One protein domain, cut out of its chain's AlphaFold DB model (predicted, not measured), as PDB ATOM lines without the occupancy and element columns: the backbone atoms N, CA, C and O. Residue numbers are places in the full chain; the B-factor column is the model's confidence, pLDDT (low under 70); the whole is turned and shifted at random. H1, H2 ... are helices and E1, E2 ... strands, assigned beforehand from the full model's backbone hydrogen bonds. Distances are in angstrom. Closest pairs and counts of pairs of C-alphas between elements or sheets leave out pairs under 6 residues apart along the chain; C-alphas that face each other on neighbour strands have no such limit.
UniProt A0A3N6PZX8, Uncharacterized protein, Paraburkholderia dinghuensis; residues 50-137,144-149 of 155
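AT A GLANCE: This is residues 50 to 137 and 144 to 149 of the 155 residues of an uncharacterized protein of Paraburkholderia dinghuensis (UniProt A0A3N6PZX8). A head of four helices makes one end of this elongated model, and a narrow, three-stranded antiparallel sheet runs out from it as an arm that makes the other end. In the head, H2 packs on the other three helices, while the two long strands E1 and E2 form a hairpin with the short E3 beside E2. The printed part has 94 residues, with H1, H2, E1, E2, H3, H4 and E3 in chain order, sheet order E1 - E2 - E3, and a mixed class of helices and strands. It is loose, with a radius of gyration of the C-alphas of 16.8 A, and spans 56 by 26 by 16 A.

HOW THE PARTS SIT: Begin at the inner strand E2, residues 91 to 98, which forms an antiparallel hairpin with the edge strand E1, residues 81 to 88, at 161 degrees between directions; look at N 84 and O 95, 2.9 A apart and within hydrogen-bond range. Beside E2 find the other edge strand, E3, residues 144 to 148, antiparallel at 165 degrees, with N 92 and O 147 within range at 2.9 A. Next look at H2, residues 65 to 79, the hub; it is only just not on the sheet, with 4 pairs of C-alphas within 10 A. H2 touches H3, residues 102 to 116, at a steep tilt of 39 degrees, opposite ways; the closest C-alphas, of Tyr 74 and Cys 105, are 5.5 A apart. With residues 66 to 70 alone H2 touches H4, residues 118 to 129, at a steep tilt of 53 degrees, the same way; the closest C-alphas are those of Ala 66 and Val 124, 5.1 A. H3 and H4 form a helical hairpin at a shallow tilt of 22 degrees, with the C-alphas of Ala 113 and Val 121 closest, 5.3 A. H1, residues 50 to 62, touches H2 with residues 57 to 62 alone, in a helical hairpin at a shallow tilt of 34 degrees, only just short of steep; the C-alphas of Ala 61 and Lys 68 are closest, 4.1 A. H1 and H3 are apart. In H1 and H4 each O i to N i+4 pair is within hydrogen-bond range; in H2 and in H3 9 of 11 are.

IN THESE COORDINATES: Find C-alpha 81 at (133.549, 118.844, 179.783); from there E1 runs 22.1 A to C-alpha 88, and E2 returns over 22.4 A. E3 ends at C-alpha 148, (122.834, 129.233, 197.340), after 13.3 A. H1 begins at C-alpha 50, (118.936, 113.297, 175.782), and is 18.4 A long; H2 is 20.7 A, H3 21.8 A and H4 16.4 A.

THE WHOLE: The two C-alphas farthest apart, of Trp 90 and Ala 119, are 56.4 A apart. Residues 138 to 143 are not printed, and C-alphas 137 and 144 are 17.2 A apart across this cut, in the link from H4 to E3. The links that are printed whole are tight. Mean pLDDT of the printed part is 79.5; look for values under 70 at, for instance, residues 93 to 98 and 144 to 149, and note that E3 has a mean of 47.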
ATOM      1  N   GLY A  50     117.961 114.380 175.638       55.91
ATOM      2  CA  GLY A  50     118.936 113.297 175.782       55.91
ATOM      3  C   GLY A  50     118.593 112.094 174.904       55.91
ATOM      4  O   GLY A  50     119.452 111.597 174.181       55.91
ATOM      5  N   ALA A  51     117.317 111.699 174.860       62.38
ATOM      6  CA  ALA A  51     116.850 110.631 173.976       62.38
ATOM      7  C   ALA A  51     117.038 110.971 172.484       62.38
ATOM      8  O   ALA A  51     117.451 110.113 171.702       62.38
ATOM      9  N   SER A  52     116.789 112.222 172.071       73.31
ATOM     10  CA  SER A  52     117.052 112.653 170.689       73.31
ATOM     11  C   SER A  52     118.543 112.734 170.359       73.31
ATOM     12  O   SER A  52     118.931 112.440 169.230       73.31
ATOM     13  N   TYR A  53     119.379 113.097 171.336       74.44
ATOM     14  CA  TYR A  53     120.828 113.201 171.180       74.44
ATOM     15  C   TYR A  53     121.490 111.826 171.022       74.44
ATOM     16  O   TYR A  53     122.231 111.608 170.065       74.44
ATOM     17  N   GLU A  54     121.151 110.865 171.884       81.44
ATOM     18  CA  GLU A  54     121.636 109.484 171.756       81.44
ATOM     19  C   GLU A  54     121.180 108.845 170.444       81.44
ATOM     20  O   GLU A  54     121.965 108.208 169.738       81.44
ATOM     21  N   LYS A  55     119.923 109.085 170.051       84.12
ATOM     22  CA  LYS A  55     119.402 108.616 168.765       84.12
ATOM     23  C   LYS A  55     120.178 109.203 167.585       84.12
ATOM     24  O   LYS A  55     120.411 108.501 166.606       84.12
ATOM     25  N   ALA A  56     120.598 110.462 167.667       82.94
ATOM     26  CA  ALA A  56     121.384 111.099 166.619       82.94
ATOM     27  C   ALA A  56     122.758 110.439 166.451       82.94
ATOM     28  O   ALA A  56     123.172 110.173 165.324       82.94
ATOM     29  N   TRP A  57     123.423 110.089 167.555       86.94
ATOM     30  CA  TRP A  57     124.668 109.323 167.504       86.94
ATOM     31  C   TRP A  57     124.474 107.913 166.956       86.94
ATOM     32  O   TRP A  57     125.314 107.447 166.189       86.94
ATOM     33  N   ALA A  58     123.359 107.256 167.282       88.19
ATOM     34  CA  ALA A  58     123.025 105.953 166.718       88.19
ATOM     35  C   ALA A  58     122.827 106.018 165.191       88.19
ATOM     36  O   ALA A  58     123.319 105.146 164.477       88.19
ATOM     37  N   VAL A  59     122.179 107.072 164.677       88.12
ATOM     38  CA  VAL A  59     122.035 107.290 163.225       88.12
ATOM     39  C   VAL A  59     123.397 107.527 162.566       88.12
ATOM     40  O   VAL A  59     123.674 106.928 161.531       88.12
ATOM     41  N   VAL A  60     124.269 108.340 163.175       88.25
ATOM     42  CA  VAL A  60     125.635 108.565 162.668       88.25
ATOM     43  C   VAL A  60     126.440 107.264 162.666       88.25
ATOM     44  O   VAL A  60     127.084 106.949 161.675       88.25
ATOM     45  N   ALA A  61     126.373 106.461 163.728       90.94
ATOM     46  CA  ALA A  61     127.068 105.176 163.784       90.94
ATOM     47  C   ALA A  61     126.539 104.161 162.751       90.94
ATOM     48  O   ALA A  61     127.290 103.309 162.279       90.94
ATOM     49  N   ALA A  62     125.262 104.252 162.377       90.88
ATOM     50  CA  ALA A  62     124.644 103.371 161.390       90.88
ATOM     51  C   ALA A  62     124.967 103.743 159.928       90.88
ATOM     52  O   ALA A  62     124.702 102.936 159.040       90.88
ATOM     53  N   SER A  63     125.553 104.918 159.656       87.38
ATOM     54  CA  SER A  63     125.800 105.393 158.280       87.38
ATOM     55  C   SER A  63     126.967 104.704 157.561       87.38
ATOM     56  O   SER A  63     127.182 104.932 156.373       87.38
ATOM     57  N   GLY A  64     127.721 103.850 158.259       91.50
ATOM     58  CA  GLY A  64     128.853 103.103 157.714       91.50
ATOM     59  C   GLY A  64     130.089 103.201 158.602       91.50
ATOM     60  O   GLY A  64     130.031 103.709 159.722       91.50
ATOM     61  N   ASP A  65     131.233 102.720 158.120       93.56
ATOM     62  CA  ASP A  65     132.450 102.642 158.943       93.56
ATOM     63  C   ASP A  65     133.043 104.017 159.278       93.56
ATOM     64  O   ASP A  65     133.538 104.215 160.390       93.56
ATOM     65  N   ALA A  66     132.929 104.992 158.372       90.88
ATOM     66  CA  ALA A  66     133.248 106.389 158.671       90.88
ATOM     67  C   ALA A  66     132.299 106.965 159.736       90.88
ATOM     68  O   ALA A  66     132.747 107.639 160.662       90.88
ATOM     69  N   GLY A  67     131.009 106.622 159.662       89.56
ATOM     70  CA  GLY A  67     129.991 106.961 160.655       89.56
ATOM     71  C   GLY A  67     130.313 106.440 162.053       89.56
ATOM     72  O   GLY A  67     130.390 107.214 163.008       89.56
ATOM     73  N   LYS A  68     130.606 105.139 162.171       94.25
ATOM     74  CA  LYS A  68     131.057 104.511 163.428       94.25
ATOM     75  C   LYS A  68     132.305 105.190 163.978       94.25
ATOM     76  O   LYS A  68     132.390 105.455 165.173       94.25
ATOM     77  N   PHE A  69     133.263 105.487 163.104       93.62
ATOM     78  CA  PHE A  69     134.514 106.122 163.492       93.62
ATOM     79  C   PHE A  69     134.314 107.551 164.012       93.62
ATOM     80  O   PHE A  69     134.926 107.933 165.010       93.62
ATOM     81  N   VAL A  70     133.441 108.337 163.379       91.31
ATOM     82  CA  VAL A  70     133.054 109.664 163.877       91.31
ATOM     83  C   VAL A  70     132.317 109.527 165.210       91.31
ATOM     84  O   VAL A  70     132.680 110.201 166.171       91.31
ATOM     85  N   ALA A  71     131.362 108.603 165.318       90.25
ATOM     86  CA  ALA A  71     130.610 108.372 166.549       90.25
ATOM     87  C   ALA A  71     131.482 107.929 167.736       90.25
ATOM     88  O   ALA A  71     131.134 108.231 168.869       90.25
ATOM     89  N   SER A  72     132.618 107.258 167.520       90.75
ATOM     90  CA  SER A  72     133.529 106.881 168.610       90.75
ATOM     91  C   SER A  72     134.537 107.979 168.970       90.75
ATOM     92  O   SER A  72     134.846 108.186 170.143       90.75
ATOM     93  N   ASN A  73     135.069 108.695 167.973       90.69
ATOM     94  CA  ASN A  73     136.188 109.625 168.176       90.69
ATOM     95  C   ASN A  73     135.736 111.078 168.350       90.69
ATOM     96  O   ASN A  73     136.214 111.773 169.250       90.69
ATOM     97  N   TYR A  74     134.797 111.535 167.520       87.12
ATOM     98  CA  TYR A  74     134.271 112.894 167.600       87.12
ATOM     99  C   TYR A  74     133.400 113.061 168.843       87.12
ATOM    100  O   TYR A  74     133.544 114.051 169.558       87.12
ATOM    101  N   ARG A  75     132.537 112.076 169.134       85.31
ATOM    102  CA  ARG A  75     131.639 112.083 170.299       85.31
ATOM    103  C   ARG A  75     132.396 112.288 171.606       85.31
ATOM    104  O   ARG A  75     132.125 113.238 172.328       85.31
ATOM    105  N   THR A  76     133.403 111.457 171.856       85.00
ATOM    106  CA  THR A  76     134.235 111.538 173.064       85.00
ATOM    107  C   THR A  76     134.913 112.905 173.196       85.00
ATOM    108  O   THR A  76     135.005 113.458 174.287       85.00
ATOM    109  N   CYS A  77     135.369 113.481 172.079       85.06
ATOM    110  CA  CYS A  77     135.995 114.798 172.081       85.06
ATOM    111  C   CYS A  77     135.000 115.918 172.398       85.06
ATOM    112  O   CYS A  77     135.293 116.772 173.235       85.06
ATOM    113  N   ILE A  78     133.839 115.922 171.735       81.25
ATOM    114  CA  ILE A  78     132.867 116.999 171.899       81.25
ATOM    115  C   ILE A  78     132.236 116.914 173.287       81.25
ATOM    116  O   ILE A  78     131.991 117.939 173.909       81.25
ATOM    117  N   GLU A  79     131.990 115.712 173.809       80.31
ATOM    118  CA  GLU A  79     131.399 115.485 175.134       80.31
ATOM    119  C   GLU A  79     132.355 115.747 176.300       80.31
ATOM    120  O   GLU A  79     131.883 115.832 177.432       80.31
ATOM    121  N   ALA A  80     133.656 115.931 176.051       78.88
ATOM    122  CA  ALA A  80     134.599 116.321 177.089       78.88
ATOM    123  C   ALA A  80     134.181 117.665 177.705       78.88
ATOM    124  O   ALA A  80     134.061 118.681 177.012       78.88
ATOM    125  N   ARG A  81     133.947 117.662 179.018       74.88
ATOM    126  CA  ARG A  81     133.549 118.844 179.783       74.88
ATOM    127  C   ARG A  81     134.660 119.254 180.723       74.88
ATOM    128  O   ARG A  81     135.292 118.402 181.339       74.88
ATOM    129  N   ASP A  82     134.825 120.558 180.844       71.00
ATOM    130  CA  ASP A  82     135.508 121.165 181.967       71.00
ATOM    131  C   ASP A  82     134.454 121.620 182.979       71.00
ATOM    132  O   ASP A  82     133.377 122.105 182.607       71.00
ATOM    133  N   THR A  83     134.725 121.381 184.259       71.19
ATOM    134  CA  THR A  83     133.815 121.751 185.346       71.19
ATOM    135  C   THR A  83     134.559 122.662 186.299       71.19
ATOM    136  O   THR A  83     135.389 122.215 187.088       71.19
ATOM    137  N   GLY A  84     134.254 123.952 186.205       69.19
ATOM    138  CA  GLY A  84     134.755 124.962 187.120       69.19
ATOM    139  C   GLY A  84     133.857 125.071 188.344       69.19
ATOM    140  O   GLY A  84     132.632 125.069 188.223       69.19
ATOM    141  N   TYR A  85     134.472 125.219 189.512       73.06
ATOM    142  CA  TYR A  85     133.780 125.500 190.764       73.06
ATOM    143  C   TYR A  85     134.254 126.850 191.279       73.06
ATOM    144  O   TYR A  85     135.450 127.049 191.488       73.06
ATOM    145  N   THR A  86     133.328 127.780 191.484       73.94
ATOM    146  CA  THR A  86     133.639 129.061 192.115       73.94
ATOM    147  C   THR A  86     132.689 129.311 193.272       73.94
ATOM    148  O   THR A  86     131.482 129.098 193.172       73.94
ATOM    149  N   MET A  87     133.251 129.749 194.396       69.62
ATOM    150  CA  MET A  87     132.492 130.185 195.562       69.62
ATOM    151  C   MET A  87     132.644 131.700 195.673       69.62
ATOM    152  O   MET A  87     133.760 132.219 195.643       69.62
ATOM    153  N   THR A  88     131.533 132.426 195.727       73.81
ATOM    154  CA  THR A  88     131.519 133.886 195.882       73.81
ATOM    155  C   THR A  88     130.446 134.231 196.899       73.81
ATOM    156  O   THR A  88     129.263 134.000 196.653       73.81
ATOM    157  N   ASP A  89     130.863 134.739 198.057       79.38
ATOM    158  CA  ASP A  89     130.016 134.878 199.245       79.38
ATOM    159  C   ASP A  89     129.325 133.540 199.597       79.38
ATOM    160  O   ASP A  89     129.982 132.503 199.688       79.38
ATOM    161  N   TRP A  90     127.995 133.550 199.737       72.69
ATOM    162  CA  TRP A  90     127.137 132.380 199.973       72.69
ATOM    163  C   TRP A  90     126.720 131.641 198.689       72.69
ATOM    164  O   TRP A  90     125.870 130.751 198.723       72.69
ATOM    165  N   TRP A  91     127.274 132.016 197.532       67.56
ATOM    166  CA  TRP A  91     126.942 131.404 196.248       67.56
ATOM    167  C   TRP A  91     128.001 130.405 195.807       67.56
ATOM    168  O   TRP A  91     129.171 130.749 195.636       67.56
ATOM    169  N   PHE A  92     127.555 129.185 195.521       70.38
ATOM    170  CA  PHE A  92     128.339 128.175 194.829       70.38
ATOM    171  C   PHE A  92     127.923 128.127 193.361       70.38
ATOM    172  O   PHE A  92     126.758 127.906 193.021       70.38
ATOM    173  N   THR A  93     128.882 128.348 192.472       67.38
ATOM    174  CA  THR A  93     128.668 128.340 191.028       67.38
ATOM    175  C   THR A  93     129.431 127.175 190.421       67.38
ATOM    176  O   THR A  93     130.644 127.061 190.586       67.38
ATOM    177  N   ILE A  94     128.710 126.321 189.697       66.06
ATOM    178  CA  ILE A  94     129.286 125.244 188.896       66.06
ATOM    179  C   ILE A  94     129.156 125.645 187.433       66.06
ATOM    180  O   ILE A  94     128.049 125.775 186.898       66.06
ATOM    181  N   VAL A  95     130.287 125.840 186.771       65.38
ATOM    182  CA  VAL A  95     130.337 126.175 185.351       65.38
ATOM    183  C   VAL A  95     130.705 124.915 184.586       65.38
ATOM    184  O   VAL A  95     131.823 124.424 184.708       65.38
ATOM    185  N   HIS A  96     129.773 124.399 183.787       64.31
ATOM    186  CA  HIS A  96     130.056 123.317 182.849       64.31
ATOM    187  C   HIS A  96     130.325 123.913 181.467       64.31
ATOM    188  O   HIS A  96     129.395 124.340 180.774       64.31
ATOM    189  N   SER A  97     131.582 123.924 181.043       64.31
ATOM    190  CA  SER A  97     131.977 124.262 179.674       64.31
ATOM    191  C   SER A  97     132.357 122.990 178.921       64.31
ATOM    192  O   SER A  97     132.800 122.003 179.506       64.31
ATOM    193  N   ARG A  98     132.164 122.965 177.597       67.06
ATOM    194  CA  ARG A  98     132.840 121.946 176.784       67.06
ATOM    195  C   ARG A  98     134.314 122.327 176.699       67.06
ATOM    196  O   ARG A  98     134.634 123.493 176.492       67.06
ATOM    197  N   LEU A  99     135.183 121.335 176.853       74.25
ATOM    198  CA  LEU A  99     136.632 121.521 176.788       74.25
ATOM    199  C   LEU A  99     137.100 121.783 175.346       74.25
ATOM    200  O   LEU A  99     138.106 122.448 175.134       74.25
ATOM    201  N   ASN A 100     136.362 121.262 174.360       76.44
ATOM    202  CA  ASN A 100     136.737 121.319 172.950       76.44
ATOM    203  C   ASN A 100     135.629 121.925 172.084       76.44
ATOM    204  O   ASN A 100     134.439 121.687 172.312       76.44
ATOM    205  N   THR A 101     136.033 122.628 171.028       77.12
ATOM    206  CA  THR A 101     135.122 123.107 169.980       77.12
ATOM    207  C   THR A 101     134.838 122.024 168.937       77.12
ATOM    208  O   THR A 101     135.624 121.091 168.733       77.12
ATOM    209  N   ALA A 102     133.734 122.178 168.201       79.75
ATOM    210  CA  ALA A 102     133.388 121.312 167.073       79.75
ATOM    211  C   ALA A 102     134.513 121.239 166.021       79.75
ATOM    212  O   ALA A 102     134.781 120.168 165.468       79.75
ATOM    213  N   ALA A 103     135.213 122.355 165.787       78.00
ATOM    214  CA  ALA A 103     136.346 122.429 164.869       78.00
ATOM    215  C   ALA A 103     137.555 121.619 165.370       78.00
ATOM    216  O   ALA A 103     138.121 120.831 164.612       78.00
ATOM    217  N   GLN A 104     137.914 121.748 166.653       83.19
ATOM    218  CA  GLN A 104     139.004 120.976 167.262       83.19
ATOM    219  C   GLN A 104     138.719 119.471 167.211       83.19
ATOM    220  O   GLN A 104     139.586 118.682 166.828       83.19
ATOM    221  N   CYS A 105     137.486 119.069 167.523       85.50
ATOM    222  CA  CYS A 105     137.081 117.668 167.459       85.50
ATOM    223  C   CYS A 105     137.023 117.126 166.031       85.50
ATOM    224  O   CYS A 105     137.417 115.979 165.798       85.50
ATOM    225  N   GLY A 106     136.608 117.948 165.065       84.69
ATOM    226  CA  GLY A 106     136.650 117.608 163.646       84.69
ATOM    227  C   GLY A 106     138.077 117.348 163.170       84.69
ATOM    228  O   GLY A 106     138.358 116.280 162.630       84.69
ATOM    229  N   LEU A 107     139.000 118.273 163.452       86.38
ATOM    230  CA  LEU A 107     140.416 118.139 163.098       86.38
ATOM    231  C   LEU A 107     141.060 116.911 163.746       86.38
ATOM    232  O   LEU A 107     141.724 116.139 163.056       86.38
ATOM    233  N   LYS A 108     140.819 116.680 165.043       89.50
ATOM    234  CA  LYS A 108     141.322 115.494 165.752       89.50
ATOM    235  C   LYS A 108     140.807 114.201 165.119       89.50
ATOM    236  O   LYS A 108     141.581 113.278 164.886       89.50
ATOM    237  N   THR A 109     139.516 114.142 164.799       88.75
ATOM    238  CA  THR A 109     138.899 112.956 164.186       88.75
ATOM    239  C   THR A 109     139.451 112.704 162.782       88.75
ATOM    240  O   THR A 109     139.819 111.578 162.462       88.75
ATOM    241  N   VAL A 110     139.599 113.748 161.963       89.62
ATOM    242  CA  VAL A 110     140.222 113.661 160.631       89.62
ATOM    243  C   VAL A 110     141.688 113.225 160.722       89.62
ATOM    244  O   VAL A 110     142.124 112.385 159.938       89.62
ATOM    245  N   SER A 111     142.434 113.735 161.703       91.50
ATOM    246  CA  SER A 111     143.826 113.342 161.942       91.50
ATOM    247  C   SER A 111     143.970 111.886 162.385       91.50
ATOM    248  O   SER A 111     144.997 111.279 162.116       91.50
ATOM    249  N   LEU A 112     142.981 111.312 163.073       91.38
ATOM    250  CA  LEU A 112     142.981 109.881 163.389       91.38
ATOM    251  C   LEU A 112     142.574 109.044 162.168       91.38
ATOM    252  O   LEU A 112     143.063 107.932 161.986       91.38
ATOM    253  N   ALA A 113     141.686 109.575 161.322       89.56
ATOM    254  CA  ALA A 113     141.248 108.918 160.095       89.56
ATOM    255  C   ALA A 113     142.364 108.814 159.043       89.56
ATOM    256  O   ALA A 113     142.371 107.855 158.275       89.56
ATOM    257  N   SER A 114     143.325 109.746 159.024       90.56
ATOM    258  CA  SER A 114     144.444 109.729 158.066       90.56
ATOM    259  C   SER A 114     145.322 108.486 158.181       90.56
ATOM    260  O   SER A 114     145.863 108.032 157.177       90.56
ATOM    261  N   LEU A 115     145.361 107.851 159.356       92.12
ATOM    262  CA  LEU A 115     146.036 106.566 159.571       92.12
ATOM    263  C   LEU A 115     145.437 105.417 158.739       92.12
ATOM    264  O   LEU A 115     146.067 104.375 158.591       92.12
ATOM    265  N   LYS A 116     144.222 105.592 158.202       91.12
ATOM    266  CA  LYS A 116     143.506 104.614 157.368       91.12
ATOM    267  C   LYS A 116     143.484 104.980 155.875       91.12
ATOM    268  O   LYS A 116     142.900 104.239 155.088       91.12
ATOM    269  N   GLY A 117     144.114 106.089 155.485       93.56
ATOM    270  CA  GLY A 117     144.241 106.537 154.094       93.56
ATOM    271  C   GLY A 117     143.235 107.607 153.652       93.56
ATOM    272  O   GLY A 117     142.194 107.835 154.274       93.56
ATOM    273  N   ASP A 118     143.551 108.261 152.533       92.50
ATOM    274  CA  ASP A 118     142.877 109.487 152.074       92.50
ATOM    275  C   ASP A 118     141.404 109.289 151.705       92.50
ATOM    276  O   ASP A 118     140.563 110.147 151.984       92.50
ATOM    277  N   ALA A 119     141.060 108.134 151.126       93.69
ATOM    278  CA  ALA A 119     139.676 107.806 150.791       93.69
ATOM    279  C   ALA A 119     138.791 107.741 152.047       93.69
ATOM    280  O   ALA A 119     137.664 108.233 152.046       93.69
ATOM    281  N   PHE A 120     139.321 107.191 153.142       92.81
ATOM    282  CA  PHE A 120     138.610 107.134 154.416       92.81
ATOM    283  C   PHE A 120     138.516 108.516 155.071       92.81
ATOM    284  O   PHE A 120     137.471 108.878 155.609       92.81
ATOM    285  N   VAL A 121     139.567 109.334 154.965       92.19
ATOM    286  CA  VAL A 121     139.542 110.735 155.410       92.19
ATOM    287  C   VAL A 121     138.435 111.526 154.718       92.19
ATOM    288  O   VAL A 121     137.732 112.285 155.384       92.19
ATOM    289  N   ALA A 122     138.261 111.356 153.405       91.25
ATOM    290  CA  ALA A 122     137.200 112.028 152.660       91.25
ATOM    291  C   ALA A 122     135.807 111.637 153.182       91.25
ATOM    292  O   ALA A 122     134.988 112.517 153.436       91.25
ATOM    293  N   GLN A 123     135.577 110.345 153.440       90.94
ATOM    294  CA  GLN A 123     134.323 109.858 154.026       90.94
ATOM    295  C   GLN A 123     134.090 110.417 155.437       90.94
ATOM    296  O   GLN A 123     132.988 110.837 155.768       90.94
ATOM    297  N   VAL A 124     135.127 110.464 156.277       89.94
ATOM    298  CA  VAL A 124     135.029 111.024 157.635       89.94
ATOM    299  C   VAL A 124     134.720 112.521 157.603       89.94
ATOM    300  O   VAL A 124     133.896 112.983 158.391       89.94
ATOM    301  N   LYS A 125     135.340 113.281 156.694       87.81
ATOM    302  CA  LYS A 125     135.038 114.709 156.505       87.81
ATOM    303  C   LYS A 125     133.584 114.922 156.094       87.81
ATOM    304  O   LYS A 125     132.929 115.770 156.687       87.81
ATOM    305  N   ASP A 126     133.087 114.128 155.147       89.62
ATOM    306  CA  ASP A 126     131.696 114.188 154.691       89.62
ATOM    307  C   ASP A 126     130.711 113.925 155.841       89.62
ATOM    308  O   ASP A 126     129.812 114.728 156.096       89.62
ATOM    309  N   VAL A 127     130.960 112.880 156.641       89.88
ATOM    310  CA  VAL A 127     130.150 112.582 157.832       89.88
ATOM    311  C   VAL A 127     130.186 113.730 158.843       89.88
ATOM    312  O   VAL A 127     129.137 114.086 159.372       89.88
ATOM    313  N   ILE A 128     131.358 114.322 159.115       86.12
ATOM    314  CA  ILE A 128     131.491 115.458 160.047       86.12
ATOM    315  C   ILE A 128     130.715 116.680 159.539       86.12
ATOM    316  O   ILE A 128     130.017 117.327 160.318       86.12
ATOM    317  N   SER A 129     130.805 116.987 158.243       85.00
ATOM    318  CA  SER A 129     130.072 118.091 157.613       85.00
ATOM    319  C   SER A 129     128.558 117.872 157.601       85.00
ATOM    320  O   SER A 129     127.807 118.842 157.668       85.00
ATOM    321  N   GLY A 130     128.110 116.615 157.550       83.88
ATOM    322  CA  GLY A 130     126.703 116.222 157.609       83.88
ATOM    323  C   GLY A 130     126.154 115.983 159.020       83.88
ATOM    324  O   GLY A 130     125.023 115.508 159.149       83.88
ATOM    325  N   LEU A 131     126.922 116.261 160.083       83.62
ATOM    326  CA  LEU A 131     126.462 116.011 161.449       83.62
ATOM    327  C   LEU A 131     125.199 116.833 161.771       83.62
ATOM    328  O   LEU A 131     125.140 118.028 161.471       83.62
ATOM    329  N   PRO A 132     124.204 116.234 162.455       76.75
ATOM    330  CA  PRO A 132     123.043 116.965 162.948       76.75
ATOM    331  C   PRO A 132     123.461 118.177 163.787       76.75
ATOM    332  O   PRO A 132     124.376 118.071 164.599       76.75
ATOM    333  N   THR A 133     122.758 119.303 163.680       68.69
ATOM    334  CA  THR A 133     123.080 120.553 164.408       68.69
ATOM    335  C   THR A 133     123.116 120.390 165.930       68.69
ATOM    336  O   THR A 133     123.914 121.025 166.610       68.69
ATOM    337  N   GLN A 134     122.299 119.483 166.466       65.31
ATOM    338  CA  GLN A 134     122.307 119.076 167.876       65.31
ATOM    339  C   GLN A 134     123.598 118.356 168.318       65.31
ATOM    340  O   GLN A 134     123.890 118.300 169.511       65.31
ATOM    341  N   ILE A 135     124.367 117.805 167.374       73.31
ATOM    342  CA  ILE A 135     125.689 117.197 167.584       73.31
ATOM    343  C   ILE A 135     126.799 118.181 167.206       73.31
ATOM    344  O   ILE A 135     127.759 118.336 167.957       73.31
ATOM    345  N   ALA A 136     126.649 118.862 166.068       59.47
ATOM    346  CA  ALA A 136     127.615 119.792 165.488       59.47
ATOM    347  C   ALA A 136     127.682 121.151 166.212       59.47
ATOM    348  O   ALA A 136     128.178 122.112 165.631       59.47
ATOM    349  N   VAL A 137     127.148 121.229 167.441       59.88
ATOM    350  CA  VAL A 137     126.843 122.455 168.191       59.88
ATOM    351  C   VAL A 137     127.953 123.502 168.022       59.88
ATOM    352  O   VAL A 137     129.038 123.329 168.587       59.88
ATOM    353  N   THR A 144     126.064 127.497 183.116       44.94
ATOM    354  CA  THR A 144     126.264 127.899 184.509       44.94
ATOM    355  C   THR A 144     125.076 127.438 185.347       44.94
ATOM    356  O   THR A 144     123.949 127.866 185.105       44.94
ATOM    357  N   LEU A 145     125.324 126.574 186.330       51.53
ATOM    358  CA  LEU A 145     124.375 126.249 187.396       51.53
ATOM    359  C   LEU A 145     124.806 127.012 188.655       51.53
ATOM    360  O   LEU A 145     125.982 126.975 189.023       51.53
ATOM    361  N   ARG A 146     123.879 127.721 189.304       46.09
ATOM    362  CA  ARG A 146     124.167 128.553 190.482       46.09
ATOM    363  C   ARG A 146     123.287 128.122 191.653       46.09
ATOM    364  O   ARG A 146     122.071 128.092 191.519       46.09
ATOM    365  N   TRP A 147     123.914 127.832 192.789       50.31
ATOM    366  CA  TRP A 147     123.274 127.347 194.012       50.31
ATOM    367  C   TRP A 147     123.590 128.289 195.182       50.31
ATOM    368  O   TRP A 147     124.701 128.817 195.266       50.31
ATOM    369  N   PHE A 148     122.629 128.503 196.083       41.66
ATOM    370  CA  PHE A 148     122.834 129.233 197.340       41.66
ATOM    371  C   PHE A 148     123.113 128.231 198.466       41.66
ATOM    372  O   PHE A 148     122.375 127.256 198.605       41.66
ATOM    373  N   VAL A 149     124.165 128.455 199.253       54.06
ATOM    374  CA  VAL A 149     124.508 127.609 200.405       54.06
ATOM    375  C   VAL A 149     123.943 128.256 201.667       54.06
ATOM    376  O   VAL A 149     124.337 129.365 202.019       54.06
TER     377      VAL A 149